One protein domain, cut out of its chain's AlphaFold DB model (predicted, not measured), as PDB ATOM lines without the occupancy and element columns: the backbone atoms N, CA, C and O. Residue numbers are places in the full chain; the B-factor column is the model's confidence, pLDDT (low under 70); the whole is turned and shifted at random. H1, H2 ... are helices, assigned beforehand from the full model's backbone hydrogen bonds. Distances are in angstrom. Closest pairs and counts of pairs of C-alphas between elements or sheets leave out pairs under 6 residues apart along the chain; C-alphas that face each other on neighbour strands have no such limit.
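Overview. This is residues 2 to 43 and 61 to 122 of the 368 residues of the protein "HMG box domain-containing protein" of Parasitella parasitica (UniProt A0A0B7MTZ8). Look for an elongated, loosely built set of helices: H4 and H5 cross in the middle, H3 packs side by side with H5 toward one end, and toward the other end long H6 runs across the tip of H4. H2 sits near H3 and H4, and short H1 near H3, far from H6. The printed part has 104 residues with six named helices, H1 to H6 along the chain, and no named strand; its class is all helix. The whole is loose, with a radius of gyration of the C-alphas of 15.9 A and spans of 51 by 33 by 23 A.

Arrangement. Start at H1, residues 2 to 6, close but not clearly touching H3, residues 24 to 39; their closest C-alphas, Ser 6 and Phe 31, are 6.9 A apart. H2, residues 12 to 21, is also close but not clearly touching H3, C-alphas 18 and 27 being closest at 6.7 A. With residues 26 to 33 alone, H3 touches H5, residues 85 to 98, at a shallow tilt of 15 degrees, opposite ways; closest are C-alphas 29 and 91, 6.9 A. H4, residues 64 to 79, touches H5 at a steep tilt of 58 degrees, closest at C-alphas 69 and 92, 6.3 A. Its residues 64 to 68 alone touch residues 104 to 111 alone of H6, residues 101 to 121, only just about perpendicular at 73 degrees; C-alphas 64 and 111 are closest, 4.9 A. Each O i to N i+4 pair is within hydrogen-bond range in H2, H3 and H5, against 11 of 12 in H4, 16 of 17 in H6 and 0 of 1 in H1, where 0 of 2 O i to N i+3 pairs are.

Along the chain. Find C-alpha 2 at (-15.625, 47.217, -60.813), where H1 begins. H3 measures 22.7 A, H4 23.8 A, H5 20.1 A and H6 29.8 A, ending at C-alpha 121, (-51.526, 43.976, -25.880).

Size, cuts and confidence. The C-alphas farthest apart, His 4 and Tyr 122, are 52.9 A apart. Residues 44 to 60 are not printed, a gap of 33.6 A between C-alphas 43 and 61; the links printed whole are tight. The pLDDT is under 70 at residues 2 to 7 and 42 to 43.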
ATOM      1  N   GLN A   2     -14.628  47.597 -61.845       42.16
ATOM      2  CA  GLN A   2     -15.625  47.217 -60.813       42.16
ATOM      3  C   GLN A   2     -16.426  45.930 -61.106       42.16
ATOM      4  O   GLN A   2     -16.860  45.254 -60.178       42.16
ATOM      5  N   VAL A   3     -16.582  45.561 -62.382       46.34
ATOM      6  CA  VAL A   3     -17.374  44.389 -62.811       46.34
ATOM      7  C   VAL A   3     -16.697  43.046 -62.475       46.34
ATOM      8  O   VAL A   3     -17.368  42.034 -62.325       46.34
ATOM      9  N   HIS A   4     -15.367  43.022 -62.308       45.06
ATOM     10  CA  HIS A   4     -14.639  41.785 -61.988       45.06
ATOM     11  C   HIS A   4     -14.642  41.446 -60.488       45.06
ATOM     12  O   HIS A   4     -14.615  40.271 -60.138       45.06
ATOM     13  N   ALA A   5     -14.716  42.445 -59.602       48.25
ATOM     14  CA  ALA A   5     -14.745  42.228 -58.150       48.25
ATOM     15  C   ALA A   5     -16.120  41.746 -57.642       48.25
ATOM     16  O   ALA A   5     -16.201  41.013 -56.660       48.25
ATOM     17  N   SER A   6     -17.200  42.122 -58.330       55.41
ATOM     18  CA  SER A   6     -18.584  41.771 -57.976       55.41
ATOM     19  C   SER A   6     -18.919  40.304 -58.279       55.41
ATOM     20  O   SER A   6     -19.631  39.669 -57.505       55.41
ATOM     21  N   SER A   7     -18.331  39.733 -59.334       59.62
ATOM     22  CA  SER A   7     -18.490  38.320 -59.718       59.62
ATOM     23  C   SER A   7     -17.736  37.330 -58.816       59.62
ATOM     24  O   SER A   7     -17.948  36.125 -58.937       59.62
ATOM     25  N   GLN A   8     -16.826  37.794 -57.954       72.00
ATOM     26  CA  GLN A   8     -15.991  36.897 -57.145       72.00
ATOM     27  C   GLN A   8     -16.748  36.304 -55.944       72.00
ATOM     28  O   GLN A   8     -16.405  35.217 -55.481       72.00
ATOM     29  N   TYR A   9     -17.765  37.009 -55.441       77.25
ATOM     30  CA  TYR A   9     -18.455  36.662 -54.192       77.25
ATOM     31  C   TYR A   9     -19.952  36.384 -54.356       77.25
ATOM     32  O   TYR A   9     -20.559  35.857 -53.428       77.25
ATOM     33  N   PHE A  10     -20.535  36.720 -55.510       85.69
ATOM     34  CA  PHE A  10     -21.974  36.643 -55.749       85.69
ATOM     35  C   PHE A  10     -22.286  35.979 -57.086       85.69
ATOM     36  O   PHE A  10     -21.586  36.177 -58.081       85.69
ATOM     37  N   THR A  11     -23.361  35.198 -57.102       88.25
ATOM     38  CA  THR A  11     -23.927  34.617 -58.324       88.25
ATOM     39  C   THR A  11     -24.626  35.684 -59.170       88.25
ATOM     40  O   THR A  11     -24.984  36.754 -58.676       88.25
ATOM     41  N   LYS A  12     -24.860  35.398 -60.458       87.00
ATOM     42  CA  LYS A  12     -25.570  36.322 -61.360       87.00
ATOM     43  C   LYS A  12     -26.962  36.689 -60.822       87.00
ATOM     44  O   LYS A  12     -27.297  37.867 -60.766       87.00
ATOM     45  N   ASP A  13     -27.709  35.701 -60.340       88.88
ATOM     46  CA  ASP A  13     -29.044  35.896 -59.764       88.88
ATOM     47  C   ASP A  13     -29.005  36.743 -58.482       88.88
ATOM     48  O   ASP A  13     -29.913  37.528 -58.207       88.88
ATOM     49  N   GLU A  14     -27.956  36.600 -57.666       88.00
ATOM     50  CA  GLU A  14     -27.761  37.443 -56.484       88.00
ATOM     51  C   GLU A  14     -27.443  38.884 -56.870       88.00
ATOM     52  O   GLU A  14     -27.981  39.797 -56.252       88.00
ATOM     53  N   LEU A  15     -26.639  39.104 -57.911       87.75
ATOM     54  CA  LEU A  15     -26.344  40.446 -58.412       87.75
ATOM     55  C   LEU A  15     -27.598  41.141 -58.959       87.75
ATOM     56  O   LEU A  15     -27.817  42.312 -58.659       87.75
ATOM     57  N   GLU A  16     -28.457  40.424 -59.687       89.62
ATOM     58  CA  GLU A  16     -29.742  40.961 -60.162       89.62
ATOM     59  C   GLU A  16     -30.664  41.341 -58.992       89.62
ATOM     60  O   GLU A  16     -31.280  42.409 -58.995       89.62
ATOM     61  N   LYS A  17     -30.712  40.519 -57.934       90.50
ATOM     62  CA  LYS A  17     -31.453  40.859 -56.707       90.50
ATOM     63  C   LYS A  17     -30.837  42.037 -55.954       90.50
ATOM     64  O   LYS A  17     -31.579  42.853 -55.416       90.50
ATOM     65  N   MET A  18     -29.508  42.140 -55.903       91.56
ATOM     66  CA  MET A  18     -28.827  43.288 -55.297       91.56
ATOM     67  C   MET A  18     -29.184  44.586 -56.021       91.56
ATOM     68  O   MET A  18     -29.412  45.593 -55.355       91.56
ATOM     69  N   ASP A  19     -29.278  44.557 -57.352       90.56
ATOM     70  CA  ASP A  19     -29.661  45.730 -58.143       90.56
ATOM     71  C   ASP A  19     -31.125  46.129 -57.929       90.56
ATOM     72  O   ASP A  19     -31.454  47.312 -57.867       90.56
ATOM     73  N   ALA A  20     -31.999  45.145 -57.714       91.88
ATOM     74  CA  ALA A  20     -33.399  45.394 -57.391       91.88
ATOM     75  C   ALA A  20     -33.616  45.957 -55.972       91.88
ATOM     76  O   ALA A  20     -34.596  46.669 -55.749       91.88
ATOM     77  N   TRP A  21     -32.768  45.606 -54.998       90.12
ATOM     78  CA  TRP A  21     -32.987  45.940 -53.581       90.12
ATOM     79  C   TRP A  21     -32.189  47.149 -53.086       90.12
ATOM     80  O   TRP A  21     -32.612  47.789 -52.123       90.12
ATOM     81  N   PHE A  22     -31.056  47.471 -53.712       93.88
ATOM     82  CA  PHE A  22     -30.112  48.460 -53.193       93.88
ATOM     83  C   PHE A  22     -29.687  49.487 -54.239       93.88
ATOM     84  O   PHE A  22     -29.469  49.167 -55.406       93.88
ATOM     85  N   THR A  23     -29.465  50.726 -53.794       93.44
ATOM     86  CA  THR A  23     -28.835  51.760 -54.629       93.44
ATOM     87  C   THR A  23     -27.362  51.433 -54.886       93.44
ATOM     88  O   THR A  23     -26.742  50.682 -54.136       93.44
ATOM     89  N   LYS A  24     -26.747  52.039 -55.909       91.62
ATOM     90  CA  LYS A  24     -25.333  51.782 -56.252       91.62
ATOM     91  C   LYS A  24     -24.365  51.999 -55.080       91.62
ATOM     92  O   LYS A  24     -23.425  51.228 -54.909       91.62
ATOM     93  N   GLU A  25     -24.608  53.012 -54.250       91.88
ATOM     94  CA  GLU A  25     -23.798  53.276 -53.051       91.88
ATOM     95  C   GLU A  25     -23.971  52.179 -51.991       91.88
ATOM     96  O   GLU A  25     -23.002  51.726 -51.382       91.88
ATOM     97  N   GLN A  26     -25.203  51.706 -51.798       93.75
ATOM     98  CA  GLN A  26     -25.516  50.624 -50.866       93.75
ATOM     99  C   GLN A  26     -24.938  49.288 -51.342       93.75
ATOM    100  O   GLN A  26     -24.398  48.526 -50.540       93.75
ATOM    101  N   GLN A  27     -24.982  49.018 -52.648       93.06
ATOM    102  CA  GLN A  27     -24.351  47.843 -53.247       93.06
ATOM    103  C   GLN A  27     -22.851  47.811 -52.927       93.06
ATOM    104  O   GLN A  27     -22.341  46.773 -52.508       93.06
ATOM    105  N   GLN A  28     -22.152  48.949 -53.042       92.81
ATOM    106  CA  GLN A  28     -20.729  49.045 -52.707       92.81
ATOM    107  C   GLN A  28     -20.445  48.676 -51.244       92.81
ATOM    108  O   GLN A  28     -19.531  47.894 -50.988       92.81
ATOM    109  N   ASP A  29     -21.253  49.165 -50.299       94.56
ATOM    110  CA  ASP A  29     -21.116  48.813 -48.879       94.56
ATOM    111  C   ASP A  29     -21.336  47.298 -48.640       94.56
ATOM    112  O   ASP A  29     -20.672  46.689 -47.795       94.56
ATOM    113  N   VAL A  30     -22.244  46.657 -49.391       93.06
ATOM    114  CA  VAL A  30     -22.486  45.201 -49.319       93.06
ATOM    115  C   VAL A  30     -21.319  44.407 -49.916       93.06
ATOM    116  O   VAL A  30     -20.899  43.415 -49.315       93.06
ATOM    117  N   PHE A  31     -20.746  44.849 -51.039       91.69
ATOM    118  CA  PHE A  31     -19.543  44.235 -51.612       91.69
ATOM    119  C   PHE A  31     -18.341  44.355 -50.669       91.69
ATOM    120  O   PHE A  31     -17.639  43.369 -50.442       91.69
ATOM    121  N   GLU A  32     -18.130  45.527 -50.062       92.00
ATOM    122  CA  GLU A  32     -17.066  45.734 -49.073       92.00
ATOM    123  C   GLU A  32     -17.267  44.826 -47.849       92.00
ATOM    124  O   GLU A  32     -16.321  44.210 -47.346       92.00
ATOM    125  N   LEU A  33     -18.515  44.673 -47.392       92.19
ATOM    126  CA  LEU A  33     -18.844  43.743 -46.317       92.19
ATOM    127  C   LEU A  33     -18.513  42.295 -46.698       92.19
ATOM    128  O   LEU A  33     -17.948  41.576 -45.871       92.19
ATOM    129  N   ALA A  34     -18.844  41.866 -47.916       90.94
ATOM    130  CA  ALA A  34     -18.561  40.518 -48.402       90.94
ATOM    131  C   ALA A  34     -17.053  40.247 -48.473       90.94
ATOM    132  O   ALA A  34     -16.579  39.239 -47.947       90.94
ATOM    133  N   GLU A  35     -16.283  41.191 -49.016       90.06
ATOM    134  CA  GLU A  35     -14.824  41.103 -49.081       90.06
ATOM    135  C   GLU A  35     -14.207  41.031 -47.675       90.06
ATOM    136  O   GLU A  35     -13.330  40.208 -47.395       90.06
ATOM    137  N   LYS A  36     -14.709  41.841 -46.737       89.38
ATOM    138  CA  LYS A  36     -14.285  41.792 -45.333       89.38
ATOM    139  C   LYS A  36     -14.606  40.444 -44.680       89.38
ATOM    140  O   LYS A  36     -13.794  39.932 -43.904       89.38
ATOM    141  N   CYS A  37     -15.765  39.862 -44.981       87.81
ATOM    142  CA  CYS A  37     -16.137  38.531 -44.498       87.81
ATOM    143  C   CYS A  37     -15.228  37.442 -45.082       87.81
ATOM    144  O   CYS A  37     -14.879  36.515 -44.361       87.81
ATOM    145  N   ALA A  38     -14.795  37.576 -46.339       85.75
ATOM    146  CA  ALA A  38     -13.861  36.644 -46.970       85.75
ATOM    147  C   ALA A  38     -12.435  36.751 -46.400       85.75
ATOM    148  O   ALA A  38     -11.756  35.742 -46.228       85.75
ATOM    149  N   ARG A  39     -11.978  37.968 -46.066       86.56
ATOM    150  CA  ARG A  39     -10.641  38.214 -45.492       86.56
ATOM    151  C   ARG A  39     -10.519  37.843 -44.020       86.56
ATOM    152  O   ARG A  39      -9.410  37.618 -43.538       86.56
ATOM    153  N   THR A  40     -11.621  37.847 -43.277       81.81
ATOM    154  CA  THR A  40     -11.588  37.504 -41.854       81.81
ATOM    155  C   THR A  40     -11.593  35.984 -41.702       81.81
ATOM    156  O   THR A  40     -12.564  35.340 -42.098       81.81
ATOM    157  N   PRO A  41     -10.539  35.375 -41.119       76.00
ATOM    158  CA  PRO A  41     -10.543  33.942 -40.868       76.00
ATOM    159  C   PRO A  41     -11.764  33.588 -40.016       76.00
ATOM    160  O   PRO A  41     -12.114  34.378 -39.127       76.00
ATOM    161  N   PRO A  42     -12.401  32.422 -40.224       69.50
ATOM    162  CA  PRO A  42     -13.492  31.977 -39.376       69.50
ATOM    163  C   PRO A  42     -12.984  31.905 -37.934       69.50
ATOM    164  O   PRO A  42     -12.271  30.984 -37.537       69.50
ATOM    165  N   GLY A  43     -13.310  32.929 -37.142       68.00
ATOM    166  CA  GLY A  43     -12.965  32.963 -35.731       68.00
ATOM    167  C   GLY A  43     -13.566  31.742 -35.042       68.00
ATOM    168  O   GLY A  43     -14.607  31.239 -35.474       68.00
ATOM    169  N   SER A  61     -41.604  47.872 -27.280       96.25
ATOM    170  CA  SER A  61     -42.069  48.158 -28.637       96.25
ATOM    171  C   SER A  61     -40.900  48.612 -29.523       96.25
ATOM    172  O   SER A  61     -39.997  49.326 -29.071       96.25
ATOM    173  N   SER A  62     -40.903  48.203 -30.792       95.06
ATOM    174  CA  SER A  62     -39.860  48.594 -31.745       95.06
ATOM    175  C   SER A  62     -39.980  50.074 -32.111       95.06
ATOM    176  O   SER A  62     -41.059  50.552 -32.455       95.06
ATOM    177  N   ASN A  63     -38.861  50.805 -32.065       96.88
ATOM    178  CA  ASN A  63     -38.789  52.171 -32.592       96.88
ATOM    179  C   ASN A  63     -38.602  52.166 -34.126       96.88
ATOM    180  O   ASN A  63     -38.360  51.116 -34.724       96.88
ATOM    181  N   CYS A  64     -38.671  53.341 -34.758       97.06
ATOM    182  CA  CYS A  64     -38.588  53.486 -36.218       97.06
ATOM    183  C   CYS A  64     -37.296  52.904 -36.810       97.06
ATOM    184  O   CYS A  64     -37.350  52.144 -37.778       97.06
ATOM    185  N   PHE A  65     -36.149  53.171 -36.185       96.94
ATOM    186  CA  PHE A  65     -34.869  52.622 -36.621       96.94
ATOM    187  C   PHE A  65     -34.819  51.094 -36.502       96.94
ATOM    188  O   PHE A  65     -34.294  50.428 -37.387       96.94
ATOM    189  N   ILE A  66     -35.366  50.513 -35.431       97.06
ATOM    190  CA  ILE A  66     -35.398  49.057 -35.239       97.06
ATOM    191  C   ILE A  66     -36.283  48.388 -36.295       97.06
ATOM    192  O   ILE A  66     -35.900  47.335 -36.806       97.06
ATOM    193  N   VAL A  67     -37.411  48.999 -36.672       96.69
ATOM    194  CA  VAL A  67     -38.259  48.503 -37.771       96.69
ATOM    195  C   VAL A  67     -37.482  48.516 -39.091       96.69
ATOM    196  O   VAL A  67     -37.356  47.472 -39.732       96.69
ATOM    197  N   TYR A  68     -36.886  49.658 -39.451       97.00
ATOM    198  CA  TYR A  68     -36.059  49.794 -40.655       97.00
ATOM    199  C   TYR A  68     -34.916  48.774 -40.685       97.00
ATOM    200  O   TYR A  68     -34.763  47.998 -41.630       97.00
ATOM    201  N   ARG A  69     -34.144  48.716 -39.599       97.12
ATOM    202  CA  ARG A  69     -33.007  47.818 -39.459       97.12
ATOM    203  C   ARG A  69     -33.408  46.360 -39.610       97.12
ATOM    204  O   ARG A  69     -32.643  45.605 -40.192       97.12
ATOM    205  N   THR A  70     -34.543  45.945 -39.057       95.44
ATOM    206  CA  THR A  70     -34.965  44.538 -39.111       95.44
ATOM    207  C   THR A  70     -35.181  44.092 -40.555       95.44
ATOM    208  O   THR A  70     -34.676  43.036 -40.933       95.44
ATOM    209  N   LYS A  71     -35.828  44.935 -41.371       95.06
ATOM    210  CA  LYS A  71     -36.003  44.708 -42.811       95.06
ATOM    211  C   LYS A  71     -34.652  44.637 -43.531       95.06
ATOM    212  O   LYS A  71     -34.295  43.600 -44.080       95.06
ATOM    213  N   VAL A  72     -33.858  45.704 -43.448       95.56
ATOM    214  CA  VAL A  72     -32.601  45.823 -44.211       95.56
ATOM    215  C   VAL A  72     -31.555  44.794 -43.773       95.56
ATOM    216  O   VAL A  72     -30.796  44.260 -44.578       95.56
ATOM    217  N   GLN A  73     -31.513  44.451 -42.485       95.50
ATOM    218  CA  GLN A  73     -30.618  43.412 -41.980       95.50
ATOM    219  C   GLN A  73     -30.944  42.040 -42.582       95.50
ATOM    220  O   GLN A  73     -30.019  41.251 -42.774       95.50
ATOM    221  N   ALA A  74     -32.218  41.737 -42.858       94.25
ATOM    222  CA  ALA A  74     -32.604  40.491 -43.517       94.25
ATOM    223  C   ALA A  74     -32.101  40.458 -44.969       94.25
ATOM    224  O   ALA A  74     -31.499  39.466 -45.379       94.25
ATOM    225  N   GLU A  75     -32.249  41.569 -45.694       94.31
ATOM    226  CA  GLU A  75     -31.760  41.732 -47.067       94.31
ATOM    227  C   GLU A  75     -30.228  41.588 -47.132       94.31
ATOM    228  O   GLU A  75     -29.712  40.782 -47.899       94.31
ATOM    229  N   ILE A  76     -29.476  42.263 -46.252       93.62
ATOM    230  CA  ILE A  76     -28.006  42.136 -46.202       93.62
ATOM    231  C   ILE A  76     -27.577  40.709 -45.831       93.62
ATOM    232  O   ILE A  76     -26.597  40.200 -46.370       93.62
ATOM    233  N   ARG A  77     -28.282  40.039 -44.909       92.56
ATOM    234  CA  ARG A  77     -27.954  38.659 -44.502       92.56
ATOM    235  C   ARG A  77     -28.208  37.630 -45.597       92.56
ATOM    236  O   ARG A  77     -27.566  36.582 -45.559       92.56
ATOM    237  N   TYR A  78     -29.121  37.903 -46.526       91.88
ATOM    238  CA  TYR A  78     -29.348  37.040 -47.682       91.88
ATOM    239  C   TYR A  78     -28.061  36.906 -48.513       91.88
ATOM    240  O   TYR A  78     -27.647  35.785 -48.811       91.88
ATOM    241  N   PHE A  79     -27.389  38.033 -48.765       90.12
ATOM    242  CA  PHE A  79     -26.127  38.112 -49.507       90.12
ATOM    243  C   PHE A  79     -24.911  37.739 -48.643       90.12
ATOM    244  O   PHE A  79     -24.091  36.905 -49.010       90.12
ATOM    245  N   CYS A  80     -24.813  38.305 -47.441       89.62
ATOM    246  CA  CYS A  80     -23.661  38.160 -46.552       89.62
ATOM    247  C   CYS A  80     -24.013  37.312 -45.320       89.62
ATOM    248  O   CYS A  80     -24.094  37.811 -44.194       89.62
ATOM    249  N   ARG A  81     -24.209  36.003 -45.514       86.69
ATOM    250  CA  ARG A  81     -24.699  35.075 -44.469       86.69
ATOM    251  C   ARG A  81     -23.801  34.975 -43.236       86.69
ATOM    252  O   ARG A  81     -24.289  34.812 -42.120       86.69
ATOM    253  N   THR A  82     -22.487  35.057 -43.426       86.06
ATOM    254  CA  THR A  82     -21.484  34.936 -42.354       86.06
ATOM    255  C   THR A  82     -21.139  36.275 -41.701       86.06
ATOM    256  O   THR A  82     -20.340  36.308 -40.761       86.06
ATOM    257  N   ALA A  83     -21.742  37.378 -42.157       88.12
ATOM    258  CA  ALA A  83     -21.394  38.704 -41.681       88.12
ATOM    259  C   ALA A  83     -21.739  38.917 -40.205       88.12
ATOM    260  O   ALA A  83     -22.794  38.538 -39.688       88.12
ATOM    261  N   ASN A  84     -20.832  39.604 -39.511       90.25
ATOM    262  CA  ASN A  84     -21.033  39.963 -38.121       90.25
ATOM    263  C   ASN A  84     -22.139  41.023 -38.002       90.25
ATOM    264  O   ASN A  84     -22.060  42.092 -38.607       90.25
ATOM    265  N   HIS A  85     -23.125  40.776 -37.133       90.56
ATOM    266  CA  HIS A  85     -24.193  41.729 -36.816       90.56
ATOM    267  C   HIS A  85     -23.676  43.137 -36.475       90.56
ATOM    268  O   HIS A  85     -24.358  44.117 -36.770       90.56
ATOM    269  N   ARG A  86     -22.483  43.265 -35.872       92.88
ATOM    270  CA  ARG A  86     -21.872  44.568 -35.572       92.88
ATOM    271  C   ARG A  86     -21.544  45.361 -36.835       92.88
ATOM    272  O   ARG A  86     -21.770  46.564 -36.846       92.88
ATOM    273  N   ASP A  87     -21.024  44.707 -37.866       94.19
ATOM    274  CA  ASP A  87     -20.666  45.371 -39.121       94.19
ATOM    275  C   ASP A  87     -21.918  45.715 -39.931       94.19
ATOM    276  O   ASP A  87     -22.062  46.858 -40.356       94.19
ATOM    277  N   ILE A  88     -22.894  44.801 -39.986       95.06
ATOM    278  CA  ILE A  88     -24.207  45.081 -40.589       95.06
ATOM    279  C   ILE A  88     -24.873  46.292 -39.911       95.06
ATOM    280  O   ILE A  88     -25.406  47.171 -40.579       95.06
ATOM    281  N   SER A  89     -24.789  46.390 -38.577       96.69
ATOM    282  CA  SER A  89     -25.338  47.535 -37.827       96.69
ATOM    283  C   SER A  89     -24.761  48.873 -38.274       96.69
ATOM    284  O   SER A  89     -25.484  49.863 -38.280       96.69
ATOM    285  N   LYS A  90     -23.458  48.917 -38.581       96.50
ATOM    286  CA  LYS A  90     -22.774  50.154 -38.973       96.50
ATOM    287  C   LYS A  90     -23.261  50.632 -40.334       96.50
ATOM    288  O   LYS A  90     -23.586  51.804 -40.472       96.50
ATOM    289  N   ILE A  91     -23.359  49.707 -41.287       96.62
ATOM    290  CA  ILE A  91     -23.856  49.978 -42.639       96.62
ATOM    291  C   ILE A  91     -25.302  50.484 -42.574       96.62
ATOM    292  O   ILE A  91     -25.601  51.562 -43.070       96.62
ATOM    293  N   ILE A  92     -26.176  49.784 -41.845       97.25
ATOM    294  CA  ILE A  92     -27.581  50.196 -41.698       97.25
ATOM    295  C   ILE A  92     -27.705  51.560 -41.008       97.25
ATOM    296  O   ILE A  92     -28.556  52.357 -41.387       97.25
ATOM    297  N   SER A  93     -26.868  51.855 -40.006       97.25
ATOM    298  CA  SER A  93     -26.872  53.174 -39.356       97.25
ATOM    299  C   SER A  93     -26.505  54.284 -40.340       97.25
ATOM    300  O   SER A  93     -27.168  55.316 -40.356       97.25
ATOM    301  N   LYS A  94     -25.489  54.062 -41.187       96.94
ATOM    302  CA  LYS A  94     -25.100  54.992 -42.258       96.94
ATOM    303  C   LYS A  94     -26.267  55.228 -43.220       96.94
ATOM    304  O   LYS A  94     -26.621  56.373 -43.481       96.94
ATOM    305  N   TRP A  95     -26.913  54.161 -43.690       96.69
ATOM    306  CA  TRP A  95     -28.039  54.267 -44.623       96.69
ATOM    307  C   TRP A  95     -29.257  54.948 -44.005       96.69
ATOM    308  O   TRP A  95     -29.903  55.754 -44.663       96.69
ATOM    309  N   TRP A  96     -29.539  54.688 -42.726       96.75
ATOM    310  CA  TRP A  96     -30.621  55.353 -42.009       96.75
ATOM    311  C   TRP A  96     -30.426  56.869 -41.949       96.75
ATOM    312  O   TRP A  96     -31.379  57.616 -42.154       96.75
ATOM    313  N   HIS A  97     -29.207  57.346 -41.687       95.75
ATOM    314  CA  HIS A  97     -28.950  58.786 -41.649       95.75
ATOM    315  C   HIS A  97     -29.127  59.432 -43.025       95.75
ATOM    316  O   HIS A  97     -29.761  60.485 -43.099       95.75
ATOM    317  N   ASN A  98     -28.706  58.748 -44.089       95.44
ATOM    318  CA  ASN A  98     -28.848  59.207 -45.474       95.44
ATOM    319  C   ASN A  98     -30.271  59.069 -46.042       95.44
ATOM    320  O   ASN A  98     -30.534  59.557 -47.133       95.44
ATOM    321  N   LEU A  99     -31.180  58.403 -45.326       94.19
ATOM    322  CA  LEU A  99     -32.549  58.178 -45.780       94.19
ATOM    323  C   LEU A  99     -33.345  59.491 -45.828       94.19
ATOM    324  O   LEU A  99     -33.256  60.319 -44.908       94.19
ATOM    325  N   ASP A 100     -34.189  59.640 -46.846       95.88
ATOM    326  CA  ASP A 100     -35.031  60.823 -47.008       95.88
ATOM    327  C   ASP A 100     -36.063  60.943 -45.885       95.88
ATOM    328  O   ASP A 100     -36.561  59.956 -45.334       95.88
ATOM    329  N   LYS A 101     -36.472  62.181 -45.573       95.44
ATOM    330  CA  LYS A 101     -37.507  62.431 -44.554       95.44
ATOM    331  C   LYS A 101     -38.821  61.719 -44.897       95.44
ATOM    332  O   LYS A 101     -39.473  61.182 -44.007       95.44
ATOM    333  N   LYS A 102     -39.183  61.659 -46.186       95.25
ATOM    334  CA  LYS A 102     -40.387  60.957 -46.663       95.25
ATOM    335  C   LYS A 102     -40.342  59.465 -46.332       95.25
ATOM    336  O   LYS A 102     -41.315  58.929 -45.816       95.25
ATOM    337  N   GLU A 103     -39.206  58.818 -46.563       93.81
ATOM    338  CA  GLU A 103     -39.027  57.399 -46.259       93.81
ATOM    339  C   GLU A 103     -38.957  57.156 -44.748       93.81
ATOM    340  O   GLU A 103     -39.618  56.255 -44.232       93.81
ATOM    341  N   LYS A 104     -38.238  58.009 -44.005       95.00
ATOM    342  CA  LYS A 104     -38.202  57.968 -42.532       95.00
ATOM    343  C   LYS A 104     -39.604  58.062 -41.927       95.00
ATOM    344  O   LYS A 104     -39.894  57.333 -40.979       95.00
ATOM    345  N   ASN A 105     -40.485  58.891 -42.492       96.44
ATOM    346  CA  ASN A 105     -41.864  59.046 -42.021       96.44
ATOM    347  C   ASN A 105     -42.669  57.740 -42.105       96.44
ATOM    348  O   ASN A 105     -43.449  57.458 -41.197       96.44
ATOM    349  N   VAL A 106     -42.444  56.905 -43.127       96.31
ATOM    350  CA  VAL A 106     -43.092  55.583 -43.232       96.31
ATOM    351  C   VAL A 106     -42.707  54.707 -42.038       96.31
ATOM    352  O   VAL A 106     -43.566  54.124 -41.375       96.31
ATOM    353  N   TYR A 107     -41.420  54.671 -41.684       96.69
ATOM    354  CA  TYR A 107     -40.944  53.904 -40.528       96.69
ATOM    355  C   TYR A 107     -41.375  54.509 -39.188       96.69
ATOM    356  O   TYR A 107     -41.563  53.777 -38.215       96.69
ATOM    357  N   GLN A 108     -41.565  55.828 -39.117       97.19
ATOM    358  CA  GLN A 108     -42.166  56.475 -37.951       97.19
ATOM    359  C   GLN A 108     -43.635  56.079 -37.778       97.19
ATOM    360  O   GLN A 108     -44.033  55.754 -36.662       97.19
ATOM    361  N   ALA A 109     -44.426  56.052 -38.855       97.06
ATOM    362  CA  ALA A 109     -45.814  55.591 -38.815       97.06
ATOM    363  C   ALA A 109     -45.903  54.122 -38.366       97.06
ATOM    364  O   ALA A 109     -46.660  53.796 -37.452       97.06
ATOM    365  N   LEU A 110     -45.040  53.256 -38.910       94.75
ATOM    366  CA  LEU A 110     -44.938  51.853 -38.491       94.75
ATOM    367  C   LEU A 110     -44.570  51.702 -37.008       94.75
ATOM    368  O   LEU A 110     -45.159  50.885 -36.305       94.75
ATOM    369  N   ALA A 111     -43.626  52.499 -36.507       96.44
ATOM    370  CA  ALA A 111     -43.257  52.471 -35.094       96.44
ATOM    371  C   ALA A 111     -44.371  52.994 -34.176       96.44
ATOM    372  O   ALA A 111     -44.528  52.489 -33.065       96.44
ATOM    373  N   LYS A 112     -45.160  53.979 -34.630       97.38
ATOM    374  CA  LYS A 112     -46.351  54.454 -33.911       97.38
ATOM    375  C   LYS A 112     -47.396  53.344 -33.799       97.38
ATOM    376  O   LYS A 112     -47.838  53.081 -32.685       97.38
ATOM    377  N   LYS A 113     -47.695  52.641 -34.901       96.88
ATOM    378  CA  LYS A 113     -48.589  51.470 -34.897       96.88
ATOM    379  C   LYS A 113     -48.069  50.377 -33.958       96.88
ATOM    380  O   LYS A 113     -48.768  49.976 -33.042       96.88
ATOM    381  N   ALA A 114     -46.792  50.007 -34.069       95.00
ATOM    382  CA  ALA A 114     -46.186  49.003 -33.190       95.00
ATOM    383  C   ALA A 114     -46.207  49.397 -31.700       95.00
ATOM    384  O   ALA A 114     -46.291  48.532 -30.828       95.00
ATOM    385  N   LYS A 115     -46.103  50.694 -31.386       96.19
ATOM    386  CA  LYS A 115     -46.254  51.205 -30.018       96.19
ATOM    387  C   LYS A 115     -47.702  51.089 -29.539       96.19
ATOM    388  O   LYS A 115     -47.906  50.678 -28.401       96.19
ATOM    389  N   GLN A 116     -48.671  51.437 -30.384       96.69
ATOM    390  CA  GLN A 116     -50.092  51.308 -30.073       96.69
ATOM    391  C   GLN A 116     -50.467  49.841 -29.822       96.69
ATOM    392  O   GLN A 116     -50.945  49.526 -28.736       96.69
ATOM    393  N   ASP A 117     -50.120  48.939 -30.742       97.00
ATOM    394  CA  ASP A 117     -50.371  47.499 -30.610       97.00
ATOM    395  C   ASP A 117     -49.740  46.930 -29.327       97.00
ATOM    396  O   ASP A 117     -50.306  46.072 -28.650       97.00
ATOM    397  N   HIS A 118     -48.545  47.412 -28.959       97.31
ATOM    398  CA  HIS A 118     -47.869  47.005 -27.725       97.31
ATOM    399  C   HIS A 118     -48.610  47.477 -26.471       97.31
ATOM    400  O   HIS A 118     -48.743  46.703 -25.525       97.31
ATOM    401  N   MET A 119     -49.119  48.712 -26.475       96.44
ATOM    402  CA  MET A 119     -49.911  49.260 -25.371       96.44
ATOM    403  C   MET A 119     -51.255  48.543 -25.210       96.44
ATOM    404  O   MET A 119     -51.662  48.284 -24.080       96.44
ATOM    405  N   GLU A 120     -51.913  48.198 -26.317       96.62
ATOM    406  CA  GLU A 120     -53.167  47.436 -26.319       96.62
ATOM    407  C   GLU A 120     -52.947  45.998 -25.828       96.62
ATOM    408  O   GLU A 120     -53.711  45.491 -25.008       96.62
ATOM    409  N   LYS A 121     -51.863  45.350 -26.275       96.75
ATOM    410  CA  LYS A 121     -51.526  43.976 -25.880       96.75
ATOM    411  C   LYS A 121     -51.035  43.863 -24.435       96.75
ATOM    412  O   LYS A 121     -51.251  42.834 -23.796       96.75
ATOM    413  N   TYR A 122     -50.348  44.885 -23.931       95.62
ATOM    414  CA  TYR A 122     -49.752  44.891 -22.595       95.62
ATOM    415  C   TYR A 122     -50.202  46.125 -21.797       95.62
ATOM    416  O   TYR A 122     -49.386  47.016 -21.519       95.62
TER     417      TYR A 122